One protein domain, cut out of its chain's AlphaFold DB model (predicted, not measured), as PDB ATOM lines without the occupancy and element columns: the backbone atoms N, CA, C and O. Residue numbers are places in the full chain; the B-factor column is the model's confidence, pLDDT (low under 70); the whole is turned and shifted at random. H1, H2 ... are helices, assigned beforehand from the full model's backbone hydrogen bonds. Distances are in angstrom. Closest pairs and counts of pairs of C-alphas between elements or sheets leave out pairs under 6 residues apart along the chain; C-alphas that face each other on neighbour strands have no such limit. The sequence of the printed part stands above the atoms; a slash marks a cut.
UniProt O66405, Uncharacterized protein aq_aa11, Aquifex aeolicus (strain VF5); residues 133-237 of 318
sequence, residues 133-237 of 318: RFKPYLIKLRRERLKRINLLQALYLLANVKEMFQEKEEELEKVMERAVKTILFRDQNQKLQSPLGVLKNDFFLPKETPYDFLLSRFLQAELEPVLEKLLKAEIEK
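AT A GLANCE: This is residues 133 to 237 of the 318 residues of the protein "Uncharacterized protein aq_aa11" of Aquifex aeolicus (strain VF5) (UniProt O66405). The longest helix, H6, crosses the beginning of H2, which lies in the middle of a compact cluster with H1, H3, H4 and H5 also packed round it. H2, H3 and H4 fold back in two successive helical hairpins. The printed part has 105 residues with six named helices, H1 to H6 along the chain, and no named strand: all helix, mostly crossed. The radius of gyration of the C-alphas is 13.3 A, the outline rounded, 32 by 30 by 28 A.

HOW THE PARTS SIT: H6, residues 217 to 237, has a kink of 42 degrees near residue 224. Its residues 220 to 228 touch residues 151 to 152 of the hub H2, residues 151 to 164, about perpendicular at 89 degrees; the closest C-alphas, of Leu 152 and Glu 224, are 6.6 A apart. H1, residues 133 to 143, touches H6, the closest C-alphas being Ile 139 and Ile 235, 6.4 A. H2 forms a hairpin with H3, residues 169 to 188, closest at C-alphas 158 and 179, 7.2 A. H3 forms another with H4, residues 195 to 202, closest at C-alphas 187 and 195, 5.8 A. H5, residues 212 to 215, touches H2, closest at C-alphas 214 and 152, 5.7 A. Every O i to N i+4 pair is within hydrogen-bond range in H2 and H4, against 6 of 7 in H1, 14 of 16 in H3 and 15 of 17 in H6; H5 is too short for one.

IN THESE COORDINATES: H6 measures 29.7 A, ending at C-alpha 237 (254.068, 164.908, 72.733); H3 29.0 A; H2 20.0 A; H1 17.7 A, from C-alpha 133 (257.899, 172.759, 87.770).

THE WHOLE: The farthest C-alphas, of Lys 207 and Lys 237, are 37.6 A apart. The printed part has no cut and no long link. Residues 167, 169 and 190 to 192 are under pLDDT 70.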
ATOM      1  N   ARG A 133     258.192 173.362  86.460       92.50
ATOM      2  CA  ARG A 133     257.899 172.759  87.770       92.50
ATOM      3  C   ARG A 133     256.455 172.274  87.904       92.50
ATOM      4  O   ARG A 133     256.216 171.288  88.596       92.50
ATOM      5  N   PHE A 134     255.499 172.972  87.294       94.74
ATOM      6  CA  PHE A 134     254.066 172.667  87.397       94.74
ATOM      7  C   PHE A 134     253.480 172.018  86.143       94.74
ATOM      8  O   PHE A 134     252.279 171.741  86.108       94.74
ATOM      9  N   LYS A 135     254.317 171.727  85.146       93.60
ATOM     10  CA  LYS A 135     253.926 171.181  83.846       93.60
ATOM     11  C   LYS A 135     252.919 170.020  83.921       93.60
ATOM     12  O   LYS A 135     251.890 170.143  83.257       93.60
ATOM     13  N   PRO A 136     253.094 168.971  84.757       93.48
ATOM     14  CA  PRO A 136     252.123 167.872  84.831       93.48
ATOM     15  C   PRO A 136     250.710 168.336  85.226       93.48
ATOM     16  O   PRO A 136     249.707 167.919  84.646       93.48
ATOM     17  N   TYR A 137     250.616 169.268  86.177       94.83
ATOM     18  CA  TYR A 137     249.338 169.813  86.630       94.83
ATOM     19  C   TYR A 137     248.722 170.755  85.593       94.83
ATOM     20  O   TYR A 137     247.506 170.748  85.412       94.83
ATOM     21  N   LEU A 138     249.541 171.535  84.879       95.18
ATOM     22  CA  LEU A 138     249.076 172.398  83.788       95.18
ATOM     23  C   LEU A 138     248.509 171.575  82.624       95.18
ATOM     24  O   LEU A 138     247.462 171.927  82.081       95.18
ATOM     25  N   ILE A 139     249.155 170.458  82.279       93.87
ATOM     26  CA  ILE A 139     248.665 169.511  81.272       93.87
ATOM     27  C   ILE A 139     247.312 168.942  81.697       93.87
ATOM     28  O   ILE A 139     246.357 168.990  80.919       93.87
ATOM     29  N   LYS A 140     247.193 168.494  82.952       93.70
ATOM     30  CA  LYS A 140     245.933 167.993  83.512       93.70
ATOM     31  C   LYS A 140     244.819 169.043  83.459       93.70
ATOM     32  O   LYS A 140     243.749 168.769  82.920       93.70
ATOM     33  N   LEU A 141     245.091 170.270  83.913       94.04
ATOM     34  CA  LEU A 141     244.146 171.391  83.831       94.04
ATOM     35  C   LEU A 141     243.692 171.656  82.390       94.04
ATOM     36  O   LEU A 141     242.517 171.935  82.140       94.04
ATOM     37  N   ARG A 142     244.613 171.563  81.426       91.57
ATOM     38  CA  ARG A 142     244.304 171.803  80.018       91.57
ATOM     39  C   ARG A 142     243.480 170.677  79.398       91.57
ATOM     40  O   ARG A 142     242.498 170.981  78.719       91.57
ATOM     41  N   ARG A 143     243.830 169.411  79.652       89.75
ATOM     42  CA  ARG A 143     243.075 168.225  79.200       89.75
ATOM     43  C   ARG A 143     241.655 168.214  79.777       89.75
ATOM     44  O   ARG A 143     240.697 167.956  79.051       89.75
ATOM     45  N   GLU A 144     241.499 168.619  81.036       90.38
ATOM     46  CA  GLU A 144     240.201 168.755  81.714       90.38
ATOM     47  C   GLU A 144     239.456 170.072  81.371       90.38
ATOM     48  O   GLU A 144     238.437 170.403  81.978       90.38
ATOM     49  N   ARG A 145     239.908 170.795  80.332       85.08
ATOM     50  CA  ARG A 145     239.255 171.967  79.716       85.08
ATOM     51  C   ARG A 145     239.037 173.149  80.665       85.08
ATOM     52  O   ARG A 145     237.904 173.601  80.840       85.08
ATOM     53  N   LEU A 146     240.122 173.704  81.200       85.95
ATOM     54  CA  LEU A 146     240.117 175.034  81.823       85.95
ATOM     55  C   LEU A 146     239.584 176.108  80.843       85.95
ATOM     56  O   LEU A 146     240.048 176.184  79.701       85.95
ATOM     57  N   LYS A 147     238.597 176.910  81.264       82.03
ATOM     58  CA  LYS A 147     237.841 177.856  80.420       82.03
ATOM     59  C   LYS A 147     238.078 179.330  80.744       82.03
ATOM     60  O   LYS A 147     238.197 180.122  79.814       82.03
ATOM     61  N   ARG A 148     238.029 179.730  82.019       84.54
ATOM     62  CA  ARG A 148     238.003 181.148  82.447       84.54
ATOM     63  C   ARG A 148     239.314 181.601  83.069       84.54
ATOM     64  O   ARG A 148     239.668 182.768  82.949       84.54
ATOM     65  N   ILE A 149     239.994 180.693  83.751       88.49
ATOM     66  CA  ILE A 149     241.312 180.915  84.334       88.49
ATOM     67  C   ILE A 149     242.350 180.727  83.233       88.49
ATOM     68  O   ILE A 149     242.363 179.700  82.555       88.49
ATOM     69  N   ASN A 150     243.201 181.731  83.038       89.04
ATOM     70  CA  ASN A 150     244.290 181.650  82.066       89.04
ATOM     71  C   ASN A 150     245.490 180.863  82.635       89.04
ATOM     72  O   ASN A 150     245.520 180.505  83.817       89.04
ATOM     73  N   LEU A 151     246.475 180.561  81.795       91.93
ATOM     74  CA  LEU A 151     247.614 179.726  82.154       91.93
ATOM     75  C   LEU A 151     248.474 180.360  83.250       91.93
ATOM     76  O   LEU A 151     248.848 179.667  84.195       91.93
ATOM     77  N   LEU A 152     248.742 181.666  83.179       90.58
ATOM     78  CA  LEU A 152     249.490 182.376  84.221       90.58
ATOM     79  C   LEU A 152     248.745 182.433  85.560       90.58
ATOM     80  O   LEU A 152     249.365 182.313  86.613       90.58
ATOM     81  N   GLN A 153     247.419 182.562  85.547       91.52
ATOM     82  CA  GLN A 153     246.585 182.502  86.746       91.52
ATOM     83  C   GLN A 153     246.581 181.093  87.343       91.52
ATOM     84  O   GLN A 153     246.672 180.948  88.559       91.52
ATOM     85  N   ALA A 154     246.513 180.050  86.512       93.94
ATOM     86  CA  ALA A 154     246.666 178.674  86.972       93.94
ATOM     87  C   ALA A 154     248.053 178.455  87.592       93.94
ATOM     88  O   ALA A 154     248.155 177.910  88.690       93.94
ATOM     89  N   LEU A 155     249.109 178.945  86.937       93.90
ATOM     90  CA  LEU A 155     250.480 178.873  87.431       93.90
ATOM     91  C   LEU A 155     250.647 179.609  88.765       93.90
ATOM     92  O   LEU A 155     251.224 179.054  89.695       93.90
ATOM     93  N   TYR A 156     250.076 180.809  88.883       93.11
ATOM     94  CA  TYR A 156     250.007 181.575  90.125       93.11
ATOM     95  C   TYR A 156     249.364 180.761  91.250       93.11
ATOM     96  O   TYR A 156     249.937 180.645  92.330       93.11
ATOM     97  N   LEU A 157     248.191 180.169  91.012       93.73
ATOM     98  CA  LEU A 157     247.485 179.396  92.035       93.73
ATOM     99  C   LEU A 157     248.294 178.166  92.464       93.73
ATOM    100  O   LEU A 157     248.461 177.938  93.657       93.73
ATOM    101  N   LEU A 158     248.846 177.412  91.511       94.88
ATOM    102  CA  LEU A 158     249.650 176.219  91.793       94.88
ATOM    103  C   LEU A 158     250.950 176.556  92.542       94.88
ATOM    104  O   LEU A 158     251.310 175.848  93.482       94.88
ATOM    105  N   ALA A 159     251.626 177.646  92.164       93.10
ATOM    106  CA  ALA A 159     252.843 178.115  92.821       93.10
ATOM    107  C   ALA A 159     252.593 178.487  94.285       93.10
ATOM    108  O   ALA A 159     253.301 178.003  95.169       93.10
ATOM    109  N   ASN A 160     251.533 179.258  94.543       90.93
ATOM    110  CA  ASN A 160     251.159 179.644  95.899       90.93
ATOM    111  C   ASN A 160     250.694 178.458  96.748       90.93
ATOM    112  O   ASN A 160     251.104 178.340  97.897       90.93
ATOM    113  N   VAL A 161     249.885 177.550  96.186       90.26
ATOM    114  CA  VAL A 161     249.498 176.320  96.892       90.26
ATOM    115  C   VAL A 161     250.751 175.550  97.291       90.26
ATOM    116  O   VAL A 161     250.913 175.205  98.454       90.26
ATOM    117  N   LYS A 162     251.687 175.326  96.368       89.65
ATOM    118  CA  LYS A 162     252.920 174.615  96.706       89.65
ATOM    119  C   LYS A 162     253.702 175.304  97.822       89.65
ATOM    120  O   LYS A 162     254.192 174.605  98.698       89.65
ATOM    121  N   GLU A 163     253.820 176.631  97.790       87.56
ATOM    122  CA  GLU A 163     254.509 177.413  98.823       87.56
ATOM    123  C   GLU A 163     253.869 177.246 100.207       87.56
ATOM    124  O   GLU A 163     254.574 176.982 101.177       87.56
ATOM    125  N   MET A 164     252.539 177.272 100.285       83.57
ATOM    126  CA  MET A 164     251.805 177.112 101.546       83.57
ATOM    127  C   MET A 164     251.905 175.712 102.168       83.57
ATOM    128  O   MET A 164     251.689 175.567 103.368       83.57
ATOM    129  N   PHE A 165     252.220 174.685 101.376       82.76
ATOM    130  CA  PHE A 165     252.302 173.292 101.830       82.76
ATOM    131  C   PHE A 165     253.727 172.708 101.744       82.76
ATOM    132  O   PHE A 165     253.885 171.486 101.792       82.76
ATOM    133  N   GLN A 166     254.774 173.545 101.639       71.67
ATOM    134  CA  GLN A 166     256.172 173.085 101.505       71.67
ATOM    135  C   GLN A 166     256.638 172.166 102.642       71.67
ATOM    136  O   GLN A 166     257.467 171.293 102.407       71.67
ATOM    137  N   GLU A 167     256.094 172.312 103.849       65.68
ATOM    138  CA  GLU A 167     256.534 171.558 105.033       65.68
ATOM    139  C   GLU A 167     256.081 170.085 105.047       65.68
ATOM    140  O   GLU A 167     256.424 169.342 105.965       65.68
ATOM    141  N   LYS A 168     255.321 169.634 104.040       70.97
ATOM    142  CA  LYS A 168     254.788 168.267 103.977       70.97
ATOM    143  C   LYS A 168     254.993 167.621 102.609       70.97
ATOM    144  O   LYS A 168     254.031 167.402 101.871       70.97
ATOM    145  N   GLU A 169     256.235 167.279 102.268       68.85
ATOM    146  CA  GLU A 169     256.559 166.644 100.978       68.85
ATOM    147  C   GLU A 169     255.713 165.391 100.688       68.85
ATOM    148  O   GLU A 169     255.216 165.243  99.574       68.85
ATOM    149  N   GLU A 170     255.463 164.538 101.689       72.02
ATOM    150  CA  GLU A 170     254.654 163.318 101.521       72.02
ATOM    151  C   GLU A 170     253.177 163.602 101.182       72.02
ATOM    152  O   GLU A 170     252.505 162.788 100.545       72.02
ATOM    153  N   GLU A 171     252.652 164.769 101.575       83.03
ATOM    154  CA  GLU A 171     251.284 165.197 101.259       83.03
ATOM    155  C   GLU A 171     251.215 166.058  99.991       83.03
ATOM    156  O   GLU A 171     250.116 166.285  99.477       83.03
ATOM    157  N   LEU A 172     252.356 166.516  99.461       85.58
ATOM    158  CA  LEU A 172     252.401 167.520  98.403       85.58
ATOM    159  C   LEU A 172     251.640 167.076  97.150       85.58
ATOM    160  O   LEU A 172     250.839 167.848  96.631       85.58
ATOM    161  N   GLU A 173     251.819 165.836  96.693       87.34
ATOM    162  CA  GLU A 173     251.109 165.344  95.504       87.34
ATOM    163  C   GLU A 173     249.589 165.361  95.716       87.34
ATOM    164  O   GLU A 173     248.844 165.904  94.900       87.34
ATOM    165  N   LYS A 174     249.115 164.877  96.873       88.27
ATOM    166  CA  LYS A 174     247.685 164.891  97.229       88.27
ATOM    167  C   LYS A 174     247.133 166.317  97.312       88.27
ATOM    168  O   LYS A 174     246.000 166.568  96.892       88.27
ATOM    169  N   VAL A 175     247.916 167.252  97.849       90.10
ATOM    170  CA  VAL A 175     247.565 168.678  97.918       90.10
ATOM    171  C   VAL A 175     247.446 169.267  96.516       90.10
ATOM    172  O   VAL A 175     246.445 169.919  96.215       90.10
ATOM    173  N   MET A 176     248.417 169.007  95.639       93.41
ATOM    174  CA  MET A 176     248.412 169.516  94.270       93.41
ATOM    175  C   MET A 176     247.267 168.921  93.443       93.41
ATOM    176  O   MET A 176     246.570 169.656  92.744       93.41
ATOM    177  N   GLU A 177     246.981 167.626  93.577       91.56
ATOM    178  CA  GLU A 177     245.813 167.003  92.951       91.56
ATOM    179  C   GLU A 177     244.497 167.629  93.424       91.56
ATOM    180  O   GLU A 177     243.597 167.894  92.619       91.56
ATOM    181  N   ARG A 178     244.373 167.884  94.733       91.70
ATOM    182  CA  ARG A 178     243.212 168.578  95.300       91.70
ATOM    183  C   ARG A 178     243.113 170.005  94.769       91.70
ATOM    184  O   ARG A 178     242.006 170.456  94.467       91.70
ATOM    185  N   ALA A 179     244.236 170.700  94.621       92.94
ATOM    186  CA  ALA A 179     244.277 172.042  94.060       92.94
ATOM    187  C   ALA A 179     243.815 172.051  92.600       92.94
ATOM    188  O   ALA A 179     242.926 172.828  92.266       92.94
ATOM    189  N   VAL A 180     244.303 171.131  91.762       93.84
ATOM    190  CA  VAL A 180     243.853 170.969  90.367       93.84
ATOM    191  C   VAL A 180     242.343 170.733  90.294       93.84
ATOM    192  O   VAL A 180     241.644 171.449  89.577       93.84
ATOM    193  N   LYS A 181     241.813 169.799  91.097       92.73
ATOM    194  CA  LYS A 181     240.365 169.538  91.172       92.73
ATOM    195  C   LYS A 181     239.581 170.779  91.600       92.73
ATOM    196  O   LYS A 181     238.518 171.054  91.050       92.73
ATOM    197  N   THR A 182     240.106 171.541  92.558       92.05
ATOM    198  CA  THR A 182     239.472 172.774  93.049       92.05
ATOM    199  C   THR A 182     239.462 173.850  91.966       92.05
ATOM    200  O   THR A 182     238.410 174.429  91.708       92.05
ATOM    201  N   ILE A 183     240.586 174.067  91.275       92.79
ATOM    202  CA  ILE A 183     240.695 175.007  90.150       92.79
ATOM    203  C   ILE A 183     239.653 174.664  89.082       92.79
ATOM    204  O   ILE A 183     238.862 175.529  88.717       92.79
ATOM    205  N   LEU A 184     239.588 173.404  88.642       91.57
ATOM    206  CA  LEU A 184     238.635 172.961  87.618       91.57
ATOM    207  C   LEU A 184     237.187 173.105  88.072       91.57
ATOM    208  O   LEU A 184     236.365 173.664  87.350       91.57
ATOM    209  N   PHE A 185     236.877 172.660  89.293       90.43
ATOM    210  CA  PHE A 185     235.537 172.788  89.851       90.43
ATOM    211  C   PHE A 185     235.087 174.253  89.881       90.43
ATOM    212  O   PHE A 185     233.966 174.563  89.473       90.43
ATOM    213  N   ARG A 186     235.955 175.166  90.337       89.11
ATOM    214  CA  ARG A 186     235.641 176.595  90.444       89.11
ATOM    215  C   ARG A 186     235.583 177.291  89.083       89.11
ATOM    216  O   ARG A 186     234.737 178.159  88.890       89.11
ATOM    217  N   ASP A 187     236.433 176.901  88.142       88.61
ATOM    218  CA  ASP A 187     236.435 177.419  86.775       88.61
ATOM    219  C   ASP A 187     235.156 177.036  86.005       88.61
ATOM    220  O   ASP A 187     234.561 177.869  85.314       88.61
ATOM    221  N   GLN A 188     234.691 175.794  86.183       85.73
ATOM    222  CA  GLN A 188     233.568 175.228  85.434       85.73
ATOM    223  C   GLN A 188     232.194 175.525  86.054       85.73
ATOM    224  O   GLN A 188     231.260 175.865  85.326       85.73
ATOM    225  N   ASN A 189     232.041 175.398  87.378       77.06
ATOM    226  CA  ASN A 189     230.713 175.288  88.010       77.06
ATOM    227  C   ASN A 189     230.098 176.599  88.483       77.06
ATOM    228  O   ASN A 189     229.062 176.611  89.147       77.06
ATOM    229  N   GLN A 190     230.723 177.725  88.188       61.38
ATOM    230  CA  GLN A 190     230.405 178.925  88.925       61.38
ATOM    231  C   GLN A 190     229.853 180.001  88.000       61.38
ATOM    232  O   GLN A 190     230.545 180.518  87.128       61.38
ATOM    233  N   LYS A 191     228.630 180.467  88.273       64.79
ATOM    234  CA  LYS A 191     228.172 181.817  87.879       64.79
ATOM    235  C   LYS A 191     228.988 182.928  88.576       64.79
ATOM    236  O   LYS A 191     228.532 184.061  88.673       64.79
ATOM    237  N   LEU A 192     230.186 182.619  89.081       64.12
ATOM    238  CA  LEU A 192     231.083 183.593  89.676       64.12
ATOM    239  C   LEU A 192     231.513 184.598  88.632       64.12
ATOM    240  O   LEU A 192     232.042 184.243  87.578       64.12
ATOM    241  N   GLN A 193     231.363 185.857  89.016       70.63
ATOM    242  CA  GLN A 193     231.946 186.986  88.314       70.63
ATOM    243  C   GLN A 193     233.484 186.928  88.342       70.63
ATOM    244  O   GLN A 193     234.120 187.407  87.411       70.63
ATOM    245  N   SER A 194     234.087 186.306  89.368       82.01
ATOM    246  CA  SER A 194     235.545 186.177  89.507       82.01
ATOM    247  C   SER A 194     235.961 184.813  90.090       82.01
ATOM    248  O   SER A 194     236.125 184.686  91.306       82.01
ATOM    249  N   PRO A 195     236.144 183.773  89.247       81.36
ATOM    250  CA  PRO A 195     236.665 182.471  89.679       81.36
ATOM    251  C   PRO A 195     238.024 182.576  90.381       81.36
ATOM    252  O   PRO A 195     238.225 181.946  91.415       81.36
ATOM    253  N   LEU A 196     238.924 183.426  89.871       83.71
ATOM    254  CA  LEU A 196     240.240 183.657  90.472       83.71
ATOM    255  C   LEU A 196     240.129 184.217  91.894       83.71
ATOM    256  O   LEU A 196     240.812 183.728  92.785       83.71
ATOM    257  N   GLY A 197     239.267 185.216  92.122       82.25
ATOM    258  CA  GLY A 197     239.085 185.807  93.451       82.25
ATOM    259  C   GLY A 197     238.581 184.793  94.480       82.25
ATOM    260  O   GLY A 197     239.065 184.768  95.608       82.25
ATOM    261  N   VAL A 198     237.667 183.905  94.079       83.82
ATOM    262  CA  VAL A 198     237.206 182.808  94.944       83.82
ATOM    263  C   VAL A 198     238.306 181.791  95.200       83.82
ATOM    264  O   VAL A 198     238.473 181.375  96.338       83.82
ATOM    265  N   LEU A 199     239.099 181.446  94.187       85.93
ATOM    266  CA  LEU A 199     240.222 180.526  94.361       85.93
ATOM    267  C   LEU A 199     241.307 181.089  95.279       85.93
ATOM    268  O   LEU A 199     241.835 180.342  96.095       85.93
ATOM    269  N   LYS A 200     241.602 182.396  95.211       84.35
ATOM    270  CA  LYS A 200     242.507 183.040  96.176       84.35
ATOM    271  C   LYS A 200     242.018 182.830  97.614       84.35
ATOM    272  O   LYS A 200     242.815 182.480  98.477       84.35
ATOM    273  N   ASN A 201     240.715 182.983  97.849       84.64
ATOM    274  CA  ASN A 201     240.120 182.762  99.167       84.64
ATOM    275  C   ASN A 201     240.110 181.277  99.562       84.64
ATOM    276  O   ASN A 201     240.455 180.957 100.693       84.64
ATOM    277  N   ASP A 202     239.752 180.374  98.643       86.32
ATOM    278  CA  ASP A 202     239.718 178.925  98.893       86.32
ATOM    279  C   ASP A 202     241.100 178.361  99.239       86.32
ATOM    280  O   ASP A 202     241.212 177.432 100.037       86.32
ATOM    281  N   PHE A 203     242.150 178.911  98.631       87.87
ATOM    282  CA  PHE A 203     243.529 178.547  98.935       87.87
ATOM    283  C   PHE A 203     244.120 179.343 100.098       87.87
ATOM    284  O   PHE A 203     245.279 179.125 100.422       87.87
ATOM    285  N   PHE A 204     243.347 180.219 100.749       85.29
ATOM    286  CA  PHE A 204     243.802 181.062 101.859       85.29
ATOM    287  C   PHE A 204     245.037 181.908 101.503       85.29
ATOM    288  O   PHE A 204     245.920 182.114 102.336       85.29
ATOM    289  N   LEU A 205     245.101 182.401 100.261       83.89
ATOM    290  CA  LEU A 205     246.240 183.188  99.803       83.89
ATOM    291  C   LEU A 205     246.290 184.542 100.529       83.89
ATOM    292  O   LEU A 205     245.250 185.202 100.660       83.89
ATOM    293  N   PRO A 206     247.478 184.994 100.972       79.12
ATOM    294  CA  PRO A 206     247.633 186.325 101.539       79.12
ATOM    295  C   PRO A 206     247.383 187.413 100.486       79.12
ATOM    296  O   PRO A 206     247.284 187.150  99.285       79.12
ATOM    297  N   LYS A 207     247.257 188.666 100.945       75.32
ATOM    298  CA  LYS A 207     247.007 189.818 100.059       75.32
ATOM    299  C   LYS A 207     248.108 190.014  99.017       75.32
ATOM    300  O   LYS A 207     247.788 190.421  97.905       75.32
ATOM    301  N   GLU A 208     249.350 189.739  99.402       77.10
ATOM    302  CA  GLU A 208     250.528 189.806  98.545       77.10
ATOM    303  C   GLU A 208     251.263 188.472  98.603       77.10
ATOM    304  O   GLU A 208     251.413 187.893  99.682       77.10
ATOM    305  N   THR A 209     251.718 187.987  97.452       81.35
ATOM    306  CA  THR A 209     252.514 186.764  97.348       81.35
ATOM    307  C   THR A 209     253.707 186.959  96.411       81.35
ATOM    308  O   THR A 209     253.636 187.786  95.494       81.35
ATOM    309  N   PRO A 210     254.808 186.196  96.572       82.65
ATOM    310  CA  PRO A 210     255.987 186.314  95.704       82.65
ATOM    311  C   PRO A 210     255.671 186.128  94.214       82.65
ATOM    312  O   PRO A 210     256.406 186.610  93.356       82.65
ATOM    313  N   TYR A 211     254.563 185.451  93.903       88.80
ATOM    314  CA  TYR A 211     254.138 185.120  92.548       88.80
ATOM    315  C   TYR A 211     253.137 186.108  91.945       88.80
ATOM    316  O   TYR A 211     252.703 185.903  90.812       88.80
ATOM    317  N   ASP A 212     252.769 187.191  92.641       85.46
ATOM    318  CA  ASP A 212     251.815 188.183  92.125       85.46
ATOM    319  C   ASP A 212     252.261 188.825  90.802       85.46
ATOM    320  O   ASP A 212     251.419 189.289  90.029       85.46
ATOM    321  N   PHE A 213     253.559 188.785  90.471       81.73
ATOM    322  CA  PHE A 213     254.050 189.208  89.159       81.73
ATOM    323  C   PHE A 213     253.367 188.448  88.008       81.73
ATOM    324  O   PHE A 213     253.111 189.044  86.965       81.73
ATOM    325  N   LEU A 214     252.985 187.177  88.195       85.44
ATOM    326  CA  LEU A 214     252.262 186.386  87.188       85.44
ATOM    327  C   LEU A 214     250.876 186.967  86.864       85.44
ATOM    328  O   LEU A 214     250.322 186.687  85.805       85.44
ATOM    329  N   LEU A 215     250.319 187.804  87.746       83.81
ATOM    330  CA  LEU A 215     249.055 188.512  87.530       83.81
ATOM    331  C   LEU A 215     249.241 189.864  86.816       83.81
ATOM    332  O   LEU A 215     248.268 190.584  86.576       83.81
ATOM    333  N   SER A 216     250.478 190.225  86.459       76.97
ATOM    334  CA  SER A 216     250.786 191.432  85.697       76.97
ATOM    335  C   SER A 216     250.191 191.360  84.293       76.97
ATOM    336  O   SER A 216     250.550 190.499  83.493       76.97
ATOM    337  N   ARG A 217     249.342 192.336  83.943       73.92
ATOM    338  CA  ARG A 217     248.783 192.462  82.583       73.92
ATOM    339  C   ARG A 217     249.863 192.588  81.508       73.92
ATOM    340  O   ARG A 217     249.670 192.109  80.398       73.92
ATOM    341  N   PHE A 218     250.981 193.236  81.842       71.21
ATOM    342  CA  PHE A 218     252.122 193.375  80.939       71.21
ATOM    343  C   PHE A 218     252.752 192.010  80.644       71.21
ATOM    344  O   PHE A 218     252.914 191.652  79.483       71.21
ATOM    345  N   LEU A 219     253.029 191.216  81.683       74.17
ATOM    346  CA  LEU A 219     253.598 189.881  81.496       74.17
ATOM    347  C   LEU A 219     252.610 188.924  80.843       74.17
ATOM    348  O   LEU A 219     253.021 188.109  80.030       74.17
ATOM    349  N   GLN A 220     251.315 189.050  81.132       77.72
ATOM    350  CA  GLN A 220     250.294 188.241  80.475       77.72
ATOM    351  C   GLN A 220     250.295 188.427  78.956       77.72
ATOM    352  O   GLN A 220     250.254 187.438  78.232       77.72
ATOM    353  N   ALA A 221     250.378 189.663  78.458       73.49
ATOM    354  CA  ALA A 221     250.389 189.916  77.017       73.49
ATOM    355  C   ALA A 221     251.590 189.264  76.306       73.49
ATOM    356  O   ALA A 221     251.455 188.775  75.187       73.49
ATOM    357  N   GLU A 222     252.743 189.232  76.972       78.76
ATOM    358  CA  GLU A 222     254.005 188.774  76.391       78.76
ATOM    359  C   GLU A 222     254.285 187.276  76.621       78.76
ATOM    360  O   GLU A 222     254.790 186.588  75.735       78.76
ATOM    361  N   LEU A 223     253.988 186.754  77.815       82.37
ATOM    362  CA  LEU A 223     254.364 185.399  78.234       82.37
ATOM    363  C   LEU A 223     253.270 184.368  77.984       82.37
ATOM    364  O   LEU A 223     253.595 183.228  77.660       82.37
ATOM    365  N   GLU A 224     251.991 184.738  78.099       85.05
ATOM    366  CA  GLU A 224     250.880 183.792  77.938       85.05
ATOM    367  C   GLU A 224     250.940 183.059  76.582       85.05
ATOM    368  O   GLU A 224     250.901 181.827  76.585       85.05
ATOM    369  N   PRO A 225     251.152 183.732  75.425       89.22
ATOM    370  CA  PRO A 225     251.234 183.034  74.138       89.22
ATOM    371  C   PRO A 225     252.426 182.072  74.048       89.22
ATOM    372  O   PRO A 225     252.342 181.028  73.396       89.22
ATOM    373  N   VAL A 226     253.544 182.413  74.701       87.45
ATOM    374  CA  VAL A 226     254.755 181.581  74.739       87.45
ATOM    375  C   VAL A 226     254.493 180.321  75.558       87.45
ATOM    376  O   VAL A 226     254.732 179.215  75.069       87.45
ATOM    377  N   LEU A 227     253.954 180.477  76.769       91.03
ATOM    378  CA  LEU A 227     253.636 179.362  77.659       91.03
ATOM    379  C   LEU A 227     252.533 178.469  77.075       91.03
ATOM    380  O   LEU A 227     252.637 177.246  77.148       91.03
ATOM    381  N   GLU A 228     251.517 179.040  76.421       91.26
ATOM    382  CA  GLU A 228     250.494 178.260  75.719       91.26
ATOM    383  C   GLU A 228     251.085 177.397  74.604       91.26
ATOM    384  O   GLU A 228     250.676 176.247  74.424       91.26
ATOM    385  N   LYS A 229     252.020 177.950  73.822       91.98
ATOM    386  CA  LYS A 229     252.677 177.212  72.740       91.98
ATOM    387  C   LYS A 229     253.500 176.051  73.294       91.98
ATOM    388  O   LYS A 229     253.426 174.955  72.743       91.98
ATOM    389  N   LEU A 230     254.242 176.283  74.379       92.60
ATOM    390  CA  LEU A 230     254.999 175.236  75.067       92.60
ATOM    391  C   LEU A 230     254.066 174.147  75.607       92.60
ATOM    392  O   LEU A 230     254.293 172.969  75.348       92.60
ATOM    393  N   LEU A 231     252.969 174.528  76.269       93.36
ATOM    394  CA  LEU A 231     252.005 173.575  76.817       93.36
ATOM    395  C   LEU A 231     251.349 172.719  75.729       93.36
ATOM    396  O   LEU A 231     251.227 171.512  75.899       93.36
ATOM    397  N   LYS A 232     250.944 173.321  74.604       92.89
ATOM    398  CA  LYS A 232     250.365 172.581  73.470       92.89
ATOM    399  C   LYS A 232     251.349 171.558  72.903       92.89
ATOM    400  O   LYS A 232     250.943 170.432  72.644       92.89
ATOM    401  N   ALA A 233     252.620 171.934  72.755       91.61
ATOM    402  CA  ALA A 233     253.656 171.030  72.265       91.61
ATOM    403  C   ALA A 233     253.902 169.855  73.228       91.61
ATOM    404  O   ALA A 233     254.052 168.719  72.784       91.61
ATOM    405  N   GLU A 234     253.902 170.107  74.540       92.03
ATOM    406  CA  GLU A 234     254.068 169.045  75.539       92.03
ATOM    407  C   GLU A 234     252.846 168.112  75.587       92.03
ATOM    408  O   GLU A 234     253.019 166.897  75.629       92.03
ATOM    409  N   ILE A 235     251.621 168.641  75.474       91.21
ATOM    410  CA  ILE A 235     250.402 167.818  75.378       91.21
ATOM    411  C   ILE A 235     250.431 166.941  74.127       91.21
ATOM    412  O   ILE A 235     250.165 165.748  74.218       91.21
ATOM    413  N   GLU A 236     250.773 167.508  72.970       90.43
ATOM    414  CA  GLU A 236     250.860 166.758  71.712       90.43
ATOM    415  C   GLU A 236     251.908 165.641  71.800       90.43
ATOM    416  O   GLU A 236     251.692 164.534  71.301       90.43
ATOM    417  N   LYS A 237     253.030 165.905  72.473       90.91
ATOM    418  CA  LYS A 237     254.068 164.908  72.733       90.91
ATOM    419  C   LYS A 237     253.559 163.776  73.628       90.91
ATOM    420  O   LYS A 237     253.792 162.619  73.283       90.91
TER     421      LYS A 237